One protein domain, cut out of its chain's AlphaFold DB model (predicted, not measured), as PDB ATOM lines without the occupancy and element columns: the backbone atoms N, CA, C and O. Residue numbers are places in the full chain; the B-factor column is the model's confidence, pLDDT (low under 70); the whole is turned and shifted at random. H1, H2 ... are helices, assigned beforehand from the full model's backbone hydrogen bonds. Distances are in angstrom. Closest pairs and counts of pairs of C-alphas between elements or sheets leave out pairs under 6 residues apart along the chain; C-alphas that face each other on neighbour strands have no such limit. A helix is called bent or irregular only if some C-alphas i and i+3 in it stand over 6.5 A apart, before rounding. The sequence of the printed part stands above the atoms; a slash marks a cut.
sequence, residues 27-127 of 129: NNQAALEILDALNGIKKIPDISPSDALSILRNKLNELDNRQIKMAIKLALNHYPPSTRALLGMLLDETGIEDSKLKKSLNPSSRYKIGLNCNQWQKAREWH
ATOM      1  N   ASN A  27     -11.295  20.503 -10.593       72.75
ATOM      2  CA  ASN A  27     -11.350  19.636 -11.767       72.75
ATOM      3  C   ASN A  27     -12.769  19.408 -12.320       72.75
ATOM      4  O   ASN A  27     -12.908  18.999 -13.472       72.75
ATOM      5  N   ASN A  28     -13.824  19.602 -11.517       78.31
ATOM      6  CA  ASN A  28     -15.212  19.332 -11.918       78.31
ATOM      7  C   ASN A  28     -16.112  20.574 -11.935       78.31
ATOM      8  O   ASN A  28     -17.229  20.490 -12.448       78.31
ATOM      9  N   GLN A  29     -15.630  21.706 -11.417       86.81
ATOM     10  CA  GLN A  29     -16.400  22.939 -11.304       86.81
ATOM     11  C   GLN A  29     -16.939  23.403 -12.660       86.81
ATOM     12  O   GLN A  29     -18.148  23.557 -12.806       86.81
ATOM     13  N   ALA A  30     -16.076  23.532 -13.673       88.94
ATOM     14  CA  ALA A  30     -16.485  24.001 -15.000       88.94
ATOM     15  C   ALA A  30     -17.561  23.097 -15.635       88.94
ATOM     16  O   ALA A  30     -18.543  23.575 -16.204       88.94
ATOM     17  N   ALA A  31     -17.430  21.776 -15.467       91.06
ATOM     18  CA  ALA A  31     -18.426  20.818 -15.938       91.06
ATOM     19  C   ALA A  31     -19.772  20.977 -15.206       91.06
ATOM     20  O   ALA A  31     -20.823  20.941 -15.847       91.06
ATOM     21  N   LEU A  32     -19.758  21.164 -13.882       92.31
ATOM     22  CA  LEU A  32     -20.970  21.383 -13.086       92.31
ATOM     23  C   LEU A  32     -21.670  22.692 -13.465       92.31
ATOM     24  O   LEU A  32     -22.883  22.689 -13.663       92.31
ATOM     25  N   GLU A  33     -20.917  23.780 -13.636       92.25
ATOM     26  CA  GLU A  33     -21.459  25.082 -14.041       92.25
ATOM     27  C   GLU A  33     -22.170  25.005 -15.398       92.25
ATOM     28  O   GLU A  33     -23.301  25.477 -15.540       92.25
ATOM     29  N   ILE A  34     -21.548  24.348 -16.386       95.12
ATOM     30  CA  ILE A  34     -22.156  24.143 -17.708       95.12
ATOM     31  C   ILE A  34     -23.429  23.296 -17.589       95.12
ATOM     32  O   ILE A  34     -24.463  23.657 -18.152       95.12
ATOM     33  N   LEU A  35     -23.400  22.190 -16.841       96.06
ATOM     34  CA  LEU A  35     -24.566  21.314 -16.686       96.06
ATOM     35  C   LEU A  35     -25.731  21.994 -15.958       96.06
ATOM     36  O   LEU A  35     -26.891  21.804 -16.341       96.06
ATOM     37  N   ASP A  36     -25.444  22.802 -14.940       94.12
ATOM     38  CA  ASP A  36     -26.449  23.587 -14.228       94.12
ATOM     39  C   ASP A  36     -27.081  24.640 -15.139       94.12
ATOM     40  O   ASP A  36     -28.312  24.773 -15.157       94.12
ATOM     41  N   ALA A  37     -26.275  25.316 -15.961       95.12
ATOM     42  CA  ALA A  37     -26.772  26.263 -16.951       95.12
ATOM     43  C   ALA A  37     -27.639  25.576 -18.022       95.12
ATOM     44  O   ALA A  37     -28.737  26.050 -18.310       95.12
ATOM     45  N   LEU A  38     -27.223  24.416 -18.543       96.44
ATOM     46  CA  LEU A  38     -28.018  23.624 -19.494       96.44
ATOM     47  C   LEU A  38     -29.353  23.164 -18.889       96.44
ATOM     48  O   LEU A  38     -30.400  23.236 -19.530       96.44
ATOM     49  N   ASN A  39     -29.350  22.707 -17.636       95.88
ATOM     50  CA  ASN A  39     -30.568  22.326 -16.916       95.88
ATOM     51  C   ASN A  39     -31.502  23.524 -16.660       95.88
ATOM     52  O   ASN A  39     -32.729  23.384 -16.648       95.88
ATOM     53  N   GLY A  40     -30.920  24.704 -16.451       94.25
ATOM     54  CA  GLY A  40     -31.613  25.962 -16.204       94.25
ATOM     55  C   GLY A  40     -31.951  26.777 -17.450       94.25
ATOM     56  O   GLY A  40     -32.568  27.824 -17.292       94.25
ATOM     57  N   ILE A  41     -31.606  26.319 -18.657       94.94
ATOM     58  CA  ILE A  41     -31.507  27.171 -19.854       94.94
ATOM     59  C   ILE A  41     -32.778  27.967 -20.183       94.94
ATOM     60  O   ILE A  41     -32.714  29.120 -20.582       94.94
ATOM     61  N   LYS A  42     -33.956  27.392 -19.918       92.62
ATOM     62  CA  LYS A  42     -35.262  28.040 -20.140       92.62
ATOM     63  C   LYS A  42     -35.605  29.157 -19.154       92.62
ATOM     64  O   LYS A  42     -36.616  29.827 -19.318       92.62
ATOM     65  N   LYS A  43     -34.871  29.241 -18.050       91.81
ATOM     66  CA  LYS A  43     -35.143  30.144 -16.927       91.81
ATOM     67  C   LYS A  43     -34.156  31.303 -16.882       91.81
ATOM     68  O   LYS A  43     -34.217  32.085 -15.938       91.81
ATOM     69  N   ILE A  44     -33.231  31.369 -17.838       88.94
ATOM     70  CA  ILE A  44     -32.276  32.463 -17.926       88.94
ATOM     71  C   ILE A  44     -33.048  33.692 -18.439       88.94
ATOM     72  O   ILE A  44     -33.709  33.589 -19.472       88.94
ATOM     73  N   PRO A  45     -33.052  34.811 -17.696       86.44
ATOM     74  CA  PRO A  45     -33.756  36.023 -18.105       86.44
ATOM     75  C   PRO A  45     -33.040  36.709 -19.277       86.44
ATOM     76  O   PRO A  45     -31.837  36.532 -19.447       86.44
ATOM     77  N   ASP A  46     -33.784  37.500 -20.053       87.94
ATOM     78  CA  ASP A  46     -33.284  38.368 -21.137       87.94
ATOM     79  C   ASP A  46     -32.442  37.695 -22.234       87.94
ATOM     80  O   ASP A  46     -31.769  38.368 -23.012       87.94
ATOM     81  N   ILE A  47     -32.500  36.367 -22.357       92.62
ATOM     82  CA  ILE A  47     -31.808  35.634 -23.417       92.62
ATOM     83  C   ILE A  47     -32.656  34.473 -23.927       92.62
ATOM     84  O   ILE A  47     -33.333  33.782 -23.161       92.62
ATOM     85  N   SER A  48     -32.619  34.238 -25.240       93.19
ATOM     86  CA  SER A  48     -33.279  33.067 -25.808       93.19
ATOM     87  C   SER A  48     -32.514  31.788 -25.431       93.19
ATOM     88  O   SER A  48     -31.286  31.813 -25.293       93.19
ATOM     89  N   PRO A  49     -33.189  30.630 -25.320       94.06
ATOM     90  CA  PRO A  49     -32.502  29.360 -25.103       94.06
ATOM     91  C   PRO A  49     -31.440  29.057 -26.170       94.06
ATOM     92  O   PRO A  49     -30.435  28.436 -25.849       94.06
ATOM     93  N   SER A  50     -31.630  29.515 -27.412       93.81
ATOM     94  CA  SER A  50     -30.675  29.298 -28.512       93.81
ATOM     95  C   SER A  50     -29.396  30.114 -28.343       93.81
ATOM     96  O   SER A  50     -28.293  29.589 -28.518       93.81
ATOM     97  N   ASP A  51     -29.530  31.382 -27.957       93.88
ATOM     98  CA  ASP A  51     -28.384  32.273 -27.752       93.88
ATOM     99  C   ASP A  51     -27.598  31.844 -26.510       93.88
ATOM    100  O   ASP A  51     -26.373  31.715 -26.553       93.88
ATOM    101  N   ALA A  52     -28.305  31.501 -25.427       95.06
ATOM    102  CA  ALA A  52     -27.688  30.931 -24.234       95.06
ATOM    103  C   ALA A  52     -26.929  29.637 -24.557       95.06
ATOM    104  O   ALA A  52     -25.806  29.439 -24.089       95.06
ATOM    105  N   LEU A  53     -27.506  28.769 -25.393       95.19
ATOM    106  CA  LEU A  53     -26.862  27.523 -25.796       95.19
ATOM    107  C   LEU A  53     -25.599  27.763 -26.629       95.19
ATOM    108  O   LEU A  53     -24.625  27.031 -26.474       95.19
ATOM    109  N   SER A  54     -25.577  28.820 -27.444       94.44
ATOM    110  CA  SER A  54     -24.397  29.222 -28.222       94.44
ATOM    111  C   SER A  54     -23.231  29.614 -27.309       94.44
ATOM    112  O   SER A  54     -22.098  29.182 -27.515       94.44
ATOM    113  N   ILE A  55     -23.516  30.367 -26.243       94.75
ATOM    114  CA  ILE A  55     -22.519  30.737 -25.227       94.75
ATOM    115  C   ILE A  55     -22.013  29.489 -24.493       94.75
ATOM    116  O   ILE A  55     -20.810  29.328 -24.283       94.75
ATOM    117  N   LEU A  56     -22.923  28.588 -24.115       95.19
ATOM    118  CA  LEU A  56     -22.570  27.349 -23.421       95.19
ATOM    119  C   LEU A  56     -21.756  26.397 -24.299       95.19
ATOM    120  O   LEU A  56     -20.868  25.730 -23.777       95.19
ATOM    121  N   ARG A  57     -22.001  26.366 -25.613       94.81
ATOM    122  CA  ARG A  57     -21.181  25.613 -26.568       94.81
ATOM    123  C   ARG A  57     -19.733  26.090 -26.554       94.81
ATOM    124  O   ARG A  57     -18.833  25.265 -26.470       94.81
ATOM    125  N   ASN A  58     -19.507  27.402 -26.587       94.12
ATOM    126  CA  ASN A  58     -18.151  27.951 -26.560       94.12
ATOM    127  C   ASN A  58     -17.423  27.570 -25.266       94.12
ATOM    128  O   ASN A  58     -16.313  27.055 -25.326       94.12
ATOM    129  N   LYS A  59     -18.092  27.700 -24.113       93.75
ATOM    130  CA  LYS A  59     -17.543  27.255 -22.820       93.75
ATOM    131  C   LYS A  59     -17.279  25.749 -22.770       93.75
ATOM    132  O   LYS A  59     -16.320  25.311 -22.148       93.75
ATOM    133  N   LEU A  60     -18.128  24.942 -23.408       94.00
ATOM    134  CA  LEU A  60     -17.925  23.497 -23.494       94.00
ATOM    135  C   LEU A  60     -16.674  23.154 -24.319       94.00
ATOM    136  O   LEU A  60     -15.957  22.229 -23.952       94.00
ATOM    137  N   ASN A  61     -16.390  23.909 -25.384       91.94
ATOM    138  CA  ASN A  61     -15.210  23.710 -26.233       91.94
ATOM    139  C   ASN A  61     -13.887  24.076 -25.539       91.94
ATOM    140  O   ASN A  61     -12.828  23.651 -25.991       91.94
ATOM    141  N   GLU A  62     -13.936  24.856 -24.457       92.00
ATOM    142  CA  GLU A  62     -12.769  25.174 -23.623       92.00
ATOM    143  C   GLU A  62     -12.400  24.026 -22.669       92.00
ATOM    144  O   GLU A  62     -11.319  24.040 -22.078       92.00
ATOM    145  N   LEU A  63     -13.277  23.027 -22.508       90.69
ATOM    146  CA  LEU A  63     -13.017  21.887 -21.639       90.69
ATOM    147  C   LEU A  63     -12.033  20.902 -22.269       90.69
ATOM    148  O   LEU A  63     -12.136  20.536 -23.439       90.69
ATOM    149  N   ASP A  64     -11.143  20.362 -21.440       90.75
ATOM    150  CA  ASP A  64     -10.286  19.258 -21.849       90.75
ATOM    151  C   ASP A  64     -11.042  17.911 -21.902       90.75
ATOM    152  O   ASP A  64     -12.153  17.729 -21.389       90.75
ATOM    153  N   ASN A  65     -10.400  16.897 -22.484       89.69
ATOM    154  CA  ASN A  65     -10.982  15.559 -22.614       89.69
ATOM    155  C   ASN A  65     -11.351  14.893 -21.272       89.69
ATOM    156  O   ASN A  65     -12.240  14.037 -21.228       89.69
ATOM    157  N   ARG A  66     -10.662  15.218 -20.170       89.31
ATOM    158  CA  ARG A  66     -10.977  14.680 -18.836       89.31
ATOM    159  C   ARG A  66     -12.223  15.361 -18.277       89.31
ATOM    160  O   ARG A  66     -13.094  14.670 -17.745       89.31
ATOM    161  N   GLN A  67     -12.336  16.672 -18.447       90.88
ATOM    162  CA  GLN A  67     -13.488  17.475 -18.052       90.88
ATOM    163  C   GLN A  67     -14.735  17.107 -18.861       90.88
ATOM    164  O   GLN A  67     -15.796  16.926 -18.268       90.88
ATOM    165  N   ILE A  68     -14.616  16.867 -20.171       93.19
ATOM    166  CA  ILE A  68     -15.725  16.369 -21.006       93.19
ATOM    167  C   ILE A  68     -16.221  15.010 -20.493       93.19
ATOM    168  O   ILE A  68     -17.417  14.822 -20.259       93.19
ATOM    169  N   LYS A  69     -15.311  14.059 -20.231       92.50
ATOM    170  CA  LYS A  69     -15.677  12.754 -19.644       92.50
ATOM    171  C   LYS A  69     -16.355  12.909 -18.282       92.50
ATOM    172  O   LYS A  69     -17.288  12.165 -17.969       92.50
ATOM    173  N   MET A  70     -15.904  13.871 -17.477       92.31
ATOM    174  CA  MET A  70     -16.537  14.199 -16.202       92.31
ATOM    175  C   MET A  70     -17.947  14.764 -16.407       92.31
ATOM    176  O   MET A  70     -18.873  14.298 -15.748       92.31
ATOM    177  N   ALA A  71     -18.140  15.691 -17.349       94.50
ATOM    178  CA  ALA A  71     -19.443  16.263 -17.679       94.50
ATOM    179  C   ALA A  71     -20.443  15.178 -18.105       94.50
ATOM    180  O   ALA A  71     -21.556  15.129 -17.584       94.50
ATOM    181  N   ILE A  72     -20.024  14.241 -18.962       95.56
ATOM    182  CA  ILE A  72     -20.846  13.093 -19.378       95.56
ATOM    183  C   ILE A  72     -21.249  12.244 -18.165       95.56
ATOM    184  O   ILE A  72     -22.427  11.926 -17.979       95.56
ATOM    185  N   LYS A  73     -20.285  11.899 -17.301       94.38
ATOM    186  CA  LYS A  73     -20.538  11.102 -16.091       94.38
ATOM    187  C   LYS A  73     -21.517  11.804 -15.145       94.38
ATOM    188  O   LYS A  73     -22.453  11.175 -14.653       94.38
ATOM    189  N   LEU A  74     -21.319  13.096 -14.899       93.81
ATOM    190  CA  LEU A  74     -22.187  13.901 -14.042       93.81
ATOM    191  C   LEU A  74     -23.594  14.017 -14.633       93.81
ATOM    192  O   LEU A  74     -24.569  13.818 -13.909       93.81
ATOM    193  N   ALA A  75     -23.717  14.254 -15.942       96.00
ATOM    194  CA  ALA A  75     -24.999  14.347 -16.633       96.00
ATOM    195  C   ALA A  75     -25.835  13.065 -16.486       96.00
ATOM    196  O   ALA A  75     -27.022  13.125 -16.150       96.00
ATOM    197  N   LEU A  76     -25.205  11.903 -16.689       95.50
ATOM    198  CA  LEU A  76     -25.848  10.594 -16.543       95.50
ATOM    199  C   LEU A  76     -26.314  10.333 -15.106       95.50
ATOM    200  O   LEU A  76     -27.424   9.844 -14.900       95.50
ATOM    201  N   ASN A  77     -25.495  10.696 -14.117       93.56
ATOM    202  CA  ASN A  77     -25.759  10.372 -12.716       93.56
ATOM    203  C   ASN A  77     -26.713  11.356 -12.028       93.56
ATOM    204  O   ASN A  77     -27.457  10.970 -11.128       93.56
ATOM    205  N   HIS A  78     -26.674  12.635 -12.406       93.31
ATOM    206  CA  HIS A  78     -27.245  13.703 -11.582       93.31
ATOM    207  C   HIS A  78     -28.177  14.662 -12.317       93.31
ATOM    208  O   HIS A  78     -28.869  15.421 -11.638       93.31
ATOM    209  N   TYR A  79     -28.267  14.621 -13.646       94.88
ATOM    210  CA  TYR A  79     -29.083  15.563 -14.417       94.88
ATOM    211  C   TYR A  79     -30.244  14.875 -15.144       94.88
ATOM    212  O   TYR A  79     -30.174  13.670 -15.415       94.88
ATOM    213  N   PRO A  80     -31.343  15.603 -15.429       94.94
ATOM    214  CA  PRO A  80     -32.500  15.045 -16.119       94.94
ATOM    215  C   PRO A  80     -32.205  14.746 -17.600       94.94
ATOM    216  O   PRO A  80     -31.260  15.300 -18.169       94.94
ATOM    217  N   PRO A  81     -33.050  13.930 -18.264       95.62
ATOM    218  CA  PRO A  81     -32.865  13.564 -19.669       95.62
ATOM    219  C   PRO A  81     -32.750  14.756 -20.631       95.62
ATOM    220  O   PRO A  81     -31.972  14.696 -21.575       95.62
ATOM    221  N   SER A  82     -33.438  15.871 -20.368       95.44
ATOM    222  CA  SER A  82     -33.335  17.082 -21.197       95.44
ATOM    223  C   SER A  82     -31.930  17.690 -21.196       95.44
ATOM    224  O   SER A  82     -31.444  18.118 -22.236       95.44
ATOM    225  N   THR A  83     -31.253  17.707 -20.045       96.75
ATOM    226  CA  THR A  83     -29.871  18.199 -19.942       96.75
ATOM    227  C   THR A  83     -28.904  17.255 -20.643       96.75
ATOM    228  O   THR A  83     -27.988  17.710 -21.318       96.75
ATOM    229  N   ARG A  84     -29.131  15.940 -20.529       96.88
ATOM    230  CA  ARG A  84     -28.332  14.921 -21.229       96.88
ATOM    231  C   ARG A  84     -28.458  15.059 -22.743       96.88
ATOM    232  O   ARG A  84     -27.454  14.948 -23.433       96.88
ATOM    233  N   ALA A  85     -29.667  15.337 -23.234       96.25
ATOM    234  CA  ALA A  85     -29.920  15.590 -24.645       96.25
ATOM    235  C   ALA A  85     -29.184  16.840 -25.144       96.25
ATOM    236  O   ALA A  85     -28.521  16.780 -26.172       96.25
ATOM    237  N   LEU A  86     -29.241  17.947 -24.392       96.56
ATOM    238  CA  LEU A  86     -28.529  19.179 -24.749       96.56
ATOM    239  C   LEU A  86     -27.007  18.991 -24.746       96.56
ATOM    240  O   LEU A  86     -26.354  19.381 -25.708       96.56
ATOM    241  N   LEU A  87     -26.447  18.368 -23.702       97.12
ATOM    242  CA  LEU A  87     -25.012  18.069 -23.653       97.12
ATOM    243  C   LEU A  87     -24.602  17.174 -24.825       97.12
ATOM    244  O   LEU A  87     -23.617  17.458 -25.495       97.12
ATOM    245  N   GLY A  88     -25.360  16.102 -25.065       96.06
ATOM    246  CA  GLY A  88     -25.091  15.167 -26.147       96.06
ATOM    247  C   GLY A  88     -25.093  15.846 -27.510       96.06
ATOM    248  O   GLY A  88     -24.145  15.676 -28.263       96.06
ATOM    249  N   MET A  89     -26.090  16.692 -27.780       95.31
ATOM    250  CA  MET A  89     -26.169  17.480 -29.010       95.31
ATOM    251  C   MET A  89     -24.953  18.398 -29.193       95.31
ATOM    252  O   MET A  89     -24.385  18.439 -30.280       95.31
ATOM    253  N   LEU A  90     -24.529  19.106 -28.140       95.25
ATOM    254  CA  LEU A  90     -23.358  19.987 -28.208       95.25
ATOM    255  C   LEU A  90     -22.061  19.220 -28.490       95.25
ATOM    256  O   LEU A  90     -21.251  19.664 -29.298       95.25
ATOM    257  N   LEU A  91     -21.869  18.067 -27.846       94.81
ATOM    258  CA  LEU A  91     -20.700  17.215 -28.077       94.81
ATOM    259  C   LEU A  91     -20.706  16.629 -29.493       94.81
ATOM    260  O   LEU A  91     -19.682  16.633 -30.177       94.81
ATOM    261  N   ASP A  92     -21.872  16.210 -29.967       93.25
ATOM    262  CA  ASP A  92     -22.075  15.669 -31.306       93.25
ATOM    263  C   ASP A  92     -21.737  16.708 -32.399       93.25
ATOM    264  O   ASP A  92     -21.107  16.391 -33.410       93.25
ATOM    265  N   GLU A  93     -22.033  17.994 -32.188       88.50
ATOM    266  CA  GLU A  93     -21.584  19.071 -33.092       88.50
ATOM    267  C   GLU A  93     -20.063  19.250 -33.168       88.50
ATOM    268  O   GLU A  93     -19.565  19.836 -34.128       88.50
ATOM    269  N   THR A  94     -19.321  18.756 -32.178       85.75
ATOM    270  CA  THR A  94     -17.848  18.772 -32.166       85.75
ATOM    271  C   THR A  94     -17.235  17.451 -32.640       85.75
ATOM    272  O   THR A  94     -16.015  17.307 -32.655       85.75
ATOM    273  N   GLY A  95     -18.068  16.484 -33.047       85.56
ATOM    274  CA  GLY A  95     -17.646  15.148 -33.479       85.56
ATOM    275  C   GLY A  95     -17.455  14.146 -32.334       85.56
ATOM    276  O   GLY A  95     -16.953  13.047 -32.561       85.56
ATOM    277  N   ILE A  96     -17.851  14.499 -31.107       86.69
ATOM    278  CA  ILE A  96     -17.790  13.618 -29.938       86.69
ATOM    279  C   ILE A  96     -19.178  13.017 -29.708       86.69
ATOM    280  O   ILE A  96     -20.000  13.544 -28.960       86.69
ATOM    281  N   GLU A  97     -19.447  11.879 -30.339       83.31
ATOM    282  CA  GLU A  97     -20.684  11.140 -30.096       83.31
ATOM    283  C   GLU A  97     -20.560  10.226 -28.867       83.31
ATOM    284  O   GLU A  97     -19.808   9.249 -28.863       83.31
ATOM    285  N   ASP A  98     -21.344  10.497 -27.817       88.75
ATOM    286  CA  ASP A  98     -21.444   9.604 -26.658       88.75
ATOM    287  C   ASP A  98     -22.722   8.752 -26.711       88.75
ATOM    288  O   ASP A  98     -23.845   9.194 -26.436       88.75
ATOM    289  N   SER A  99     -22.535   7.468 -27.027       89.00
ATOM    290  CA  SER A  99     -23.632   6.500 -27.110       89.00
ATOM    291  C   SER A  99     -24.350   6.260 -25.777       89.00
ATOM    292  O   SER A  99     -25.513   5.853 -25.784       89.00
ATOM    293  N   LYS A 100     -23.711   6.509 -24.624       93.81
ATOM    294  CA  LYS A 100     -24.338   6.332 -23.304       93.81
ATOM    295  C   LYS A 100     -25.347   7.442 -23.050       93.81
ATOM    296  O   LYS A 100     -26.438   7.148 -22.564       93.81
ATOM    297  N   LEU A 101     -25.025   8.686 -23.418       94.19
ATOM    298  CA  LEU A 101     -25.982   9.795 -23.362       94.19
ATOM    299  C   LEU A 101     -27.206   9.487 -24.219       94.19
ATOM    300  O   LEU A 101     -28.318   9.532 -23.694       94.19
ATOM    301  N   LYS A 102     -27.010   9.079 -25.480       92.38
ATOM    302  CA  LYS A 102     -28.111   8.777 -26.411       92.38
ATOM    303  C   LYS A 102     -28.983   7.613 -25.915       92.38
ATOM    304  O   LYS A 102     -30.202   7.745 -25.863       92.38
ATOM    305  N   LYS A 103     -28.372   6.527 -25.420       93.44
ATOM    306  CA  LYS A 103     -29.080   5.381 -24.803       93.44
ATOM    307  C   LYS A 103     -29.841   5.735 -23.522       93.44
ATOM    308  O   LYS A 103     -30.780   5.033 -23.165       93.44
ATOM    309  N   SER A 104     -29.439   6.790 -22.813       94.06
ATOM    310  CA  SER A 104     -30.110   7.220 -21.580       94.06
ATOM    311  C   SER A 104     -31.409   8.002 -21.819       94.06
ATOM    312  O   SER A 104     -32.123   8.299 -20.858       94.06
ATOM    313  N   LEU A 105     -31.700   8.372 -23.071       93.06
ATOM    314  CA  LEU A 105     -32.895   9.119 -23.448       93.06
ATOM    315  C   LEU A 105     -34.041   8.167 -23.784       93.06
ATOM    316  O   LEU A 105     -33.842   7.120 -24.392       93.06
ATOM    317  N   ASN A 106     -35.263   8.564 -23.429       89.25
ATOM    318  CA  ASN A 106     -36.454   7.838 -23.848       89.25
ATOM    319  C   ASN A 106     -36.792   8.182 -25.318       89.25
ATOM    320  O   ASN A 106     -37.014   9.364 -25.609       89.25
ATOM    321  N   PRO A 107     -36.886   7.191 -26.229       86.06
ATOM    322  CA  PRO A 107     -37.217   7.413 -27.638       86.06
ATOM    323  C   PRO A 107     -38.553   8.116 -27.892       86.06
ATOM    324  O   PRO A 107     -38.691   8.830 -28.880       86.06
ATOM    325  N   SER A 108     -39.539   7.951 -27.007       87.44
ATOM    326  CA  SER A 108     -40.862   8.572 -27.167       87.44
ATOM    327  C   SER A 108     -40.956   9.989 -26.593       87.44
ATOM    328  O   SER A 108     -41.976  10.660 -26.751       87.44
ATOM    329  N   SER A 109     -39.909  10.465 -25.912       89.12
ATOM    330  CA  SER A 109     -39.899  11.784 -25.277       89.12
ATOM    331  C   SER A 109     -39.424  12.871 -26.234       89.12
ATOM    332  O   SER A 109     -38.462  12.674 -26.968       89.12
ATOM    333  N   ARG A 110     -40.061  14.049 -26.176       92.31
ATOM    334  CA  ARG A 110     -39.623  15.272 -26.867       92.31
ATOM    335  C   ARG A 110     -39.387  16.402 -25.871       92.31
ATOM    336  O   ARG A 110     -40.267  16.723 -25.069       92.31
ATOM    337  N   TYR A 111     -38.215  17.023 -25.930       93.06
ATOM    338  CA  TYR A 111     -37.811  18.095 -25.023       93.06
ATOM    339  C   TYR A 111     -38.056  19.455 -25.674       93.06
ATOM    340  O   TYR A 111     -37.285  19.891 -26.517       93.06
ATOM    341  N   LYS A 112     -39.128  20.141 -25.265       92.12
ATOM    342  CA  LYS A 112     -39.509  21.472 -25.774       92.12
ATOM    343  C   LYS A 112     -38.606  22.576 -25.222       92.12
ATOM    344  O   LYS A 112     -39.019  23.242 -24.278       92.12
ATOM    345  N   ILE A 113     -37.366  22.699 -25.680       91.56
ATOM    346  CA  ILE A 113     -36.386  23.697 -25.229       91.56
ATOM    347  C   ILE A 113     -36.614  25.061 -25.891       91.56
ATOM    348  O   ILE A 113     -36.354  26.069 -25.239       91.56
ATOM    349  N   GLY A 114     -37.178  25.096 -27.103       89.44
ATOM    350  CA  GLY A 114     -37.367  26.337 -27.860       89.44
ATOM    351  C   GLY A 114     -36.084  26.777 -28.565       89.44
ATOM    352  O   GLY A 114     -35.691  27.939 -28.478       89.44
ATOM    353  N   LEU A 115     -35.401  25.821 -29.203       90.81
ATOM    354  CA  LEU A 115     -34.205  26.100 -29.993       90.81
ATOM    355  C   LEU A 115     -34.570  26.513 -31.420       90.81
ATOM    356  O   LEU A 115     -35.543  26.031 -31.999       90.81
ATOM    357  N   ASN A 116     -33.746  27.368 -32.017       88.62
ATOM    358  CA  ASN A 116     -33.835  27.701 -33.425       88.62
ATOM    359  C   ASN A 116     -33.330  26.517 -34.266       88.62
ATOM    360  O   ASN A 116     -32.127  26.269 -34.353       88.62
ATOM    361  N   CYS A 117     -34.255  25.802 -34.906       80.19
ATOM    362  CA  CYS A 117     -33.959  24.633 -35.737       80.19
ATOM    363  C   CYS A 117     -33.000  24.921 -36.905       80.19
ATOM    364  O   CYS A 117     -32.335  23.998 -37.368       80.19
ATOM    365  N   ASN A 118     -32.919  26.167 -37.383       85.44
ATOM    366  CA  ASN A 118     -31.999  26.530 -38.465       85.44
ATOM    367  C   ASN A 118     -30.546  26.584 -37.977       85.44
ATOM    368  O   ASN A 118     -29.627  26.331 -38.750       85.44
ATOM    369  N   GLN A 119     -30.349  26.905 -36.696       87.75
ATOM    370  CA  GLN A 119     -29.036  26.988 -36.063       87.75
ATOM    371  C   GLN A 119     -28.578  25.628 -35.517       87.75
ATOM    372  O   GLN A 119     -27.401  25.299 -35.613       87.75
ATOM    373  N   TRP A 120     -29.506  24.829 -34.982       89.69
ATOM    374  CA  TRP A 120     -29.216  23.576 -34.276       89.69
ATOM    375  C   TRP A 120     -29.788  22.370 -35.029       89.69
ATOM    376  O   TRP A 120     -30.801  21.788 -34.636       89.69
ATOM    377  N   GLN A 121     -29.144  21.982 -36.133       87.12
ATOM    378  CA  GLN A 121     -29.651  20.929 -37.028       87.12
ATOM    379  C   GLN A 121     -29.732  19.555 -36.342       87.12
ATOM    380  O   GLN A 121     -30.704  18.818 -36.529       87.12
ATOM    381  N   LYS A 122     -28.761  19.249 -35.468       90.25
ATOM    382  CA  LYS A 122     -28.713  17.994 -34.701       90.25
ATOM    383  C   LYS A 122     -29.757  17.921 -33.578       90.25
ATOM    384  O   LYS A 122     -29.952  16.855 -33.001       90.25
ATOM    385  N   ALA A 123     -30.495  18.998 -33.283       91.25
ATOM    386  CA  ALA A 123     -31.492  19.012 -32.205       91.25
ATOM    387  C   ALA A 123     -32.545  17.900 -32.347       91.25
ATOM    388  O   ALA A 123     -32.929  17.273 -31.356       91.25
ATOM    389  N   ARG A 124     -32.969  17.600 -33.582       90.12
ATOM    390  CA  ARG A 124     -33.962  16.548 -33.856       90.12
ATOM    391  C   ARG A 124     -33.455  15.154 -33.495       90.12
ATOM    392  O   ARG A 124     -34.214  14.371 -32.929       90.12
ATOM    393  N   GLU A 125     -32.185  14.866 -33.762       91.50
ATOM    394  CA  GLU A 125     -31.553  13.576 -33.445       91.50
ATOM    395  C   GLU A 125     -31.435  13.326 -31.938       91.50
ATOM    396  O   GLU A 125     -31.365  12.182 -31.493       91.50
ATOM    397  N   TRP A 126     -31.453  14.406 -31.156       94.25
ATOM    398  CA  TRP A 126     -31.433  14.395 -29.696       94.25
ATOM    399  C   TRP A 126     -32.826  14.619 -29.078       94.25
ATOM    400  O   TRP A 126     -32.957  14.840 -27.873       94.25
ATOM    401  N   HIS A 127     -33.883  14.525 -29.892       93.19
ATOM    402  CA  HIS A 127     -35.296  14.672 -29.516       93.19
ATOM    403  C   HIS A 127     -35.639  16.037 -28.889       93.19
ATOM    404  O   HIS A 127     -36.548  16.146 -28.058       93.19
TER     405      HIS A 127
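This is residues 27 to 127 of the 129 residues of an uncharacterized protein of Photorhabdus temperata J3 (UniProt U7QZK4). Two helical hairpins, H1 with H2 and H3 with H4, are stacked with their helices steeply crossed, and H4 lies in the middle of the domain. Two short helices, H5 and H6, pack on H4 away from H1 and H2, and the long link between them, residues 104 to 120, loops round the outside. The printed part has 101 residues, with six named helices, H1 to H6 in order, and no named strand: all helix. It is compact and rounded, with a radius of gyration of the C-alphas of 12.4 A and spans of 32 by 31 by 24 A.

H1, residues 29 to 43, and H2, residues 49 to 61, touch as a hairpin at a shallow tilt of 9 degrees, opposite ways; their closest C-alphas, of Ile 41 and Pro 49, are 5.8 A apart. With residues 30 to 35 alone, H1 touches H3, residues 65 to 78, at a steep tilt of 51 degrees; the closest C-alphas, of Ala 31 and Ala 71, are 5.0 A apart. H4, residues 81 to 92, is the hub, touching four helices. H3 and H4 form a hairpin at a shallow tilt of 18 degrees, closest at C-alphas 75 and 84, 5.7 A. H4 touches H1 at C-alphas 83 and 39, 5.2 A; H5, residues 99 to 103, at 84 and 101, 6.0 A; and H6, residues 121 to 126, at 85 and 126, 5.4 A. H2 is apart from H5 and H6. Every O i to N i+4 pair is within hydrogen-bond range in H2, H3, H4 and H5, against 9 of 11 in H1 and 1 of 2 in H6.

H1 runs 20.9 A from C-alpha 29 at (-16.400, 22.939, -11.304), H2 18.2 A, H3 19.7 A and H4 16.0 A. H6 ends at C-alpha 126, (-31.433, 14.395, -29.696). H1 is irregular, with C-alphas 39 and 42 8.1 A apart, and H6 only just, with C-alphas 121 and 124 6.9 A apart.

The C-alphas of Asn 27 and Ser 108, the two farthest apart, are 35.1 A apart. The printed part has no cut, the link from H5 to H6 is long, and no printed residue is under 70 in pLDDT.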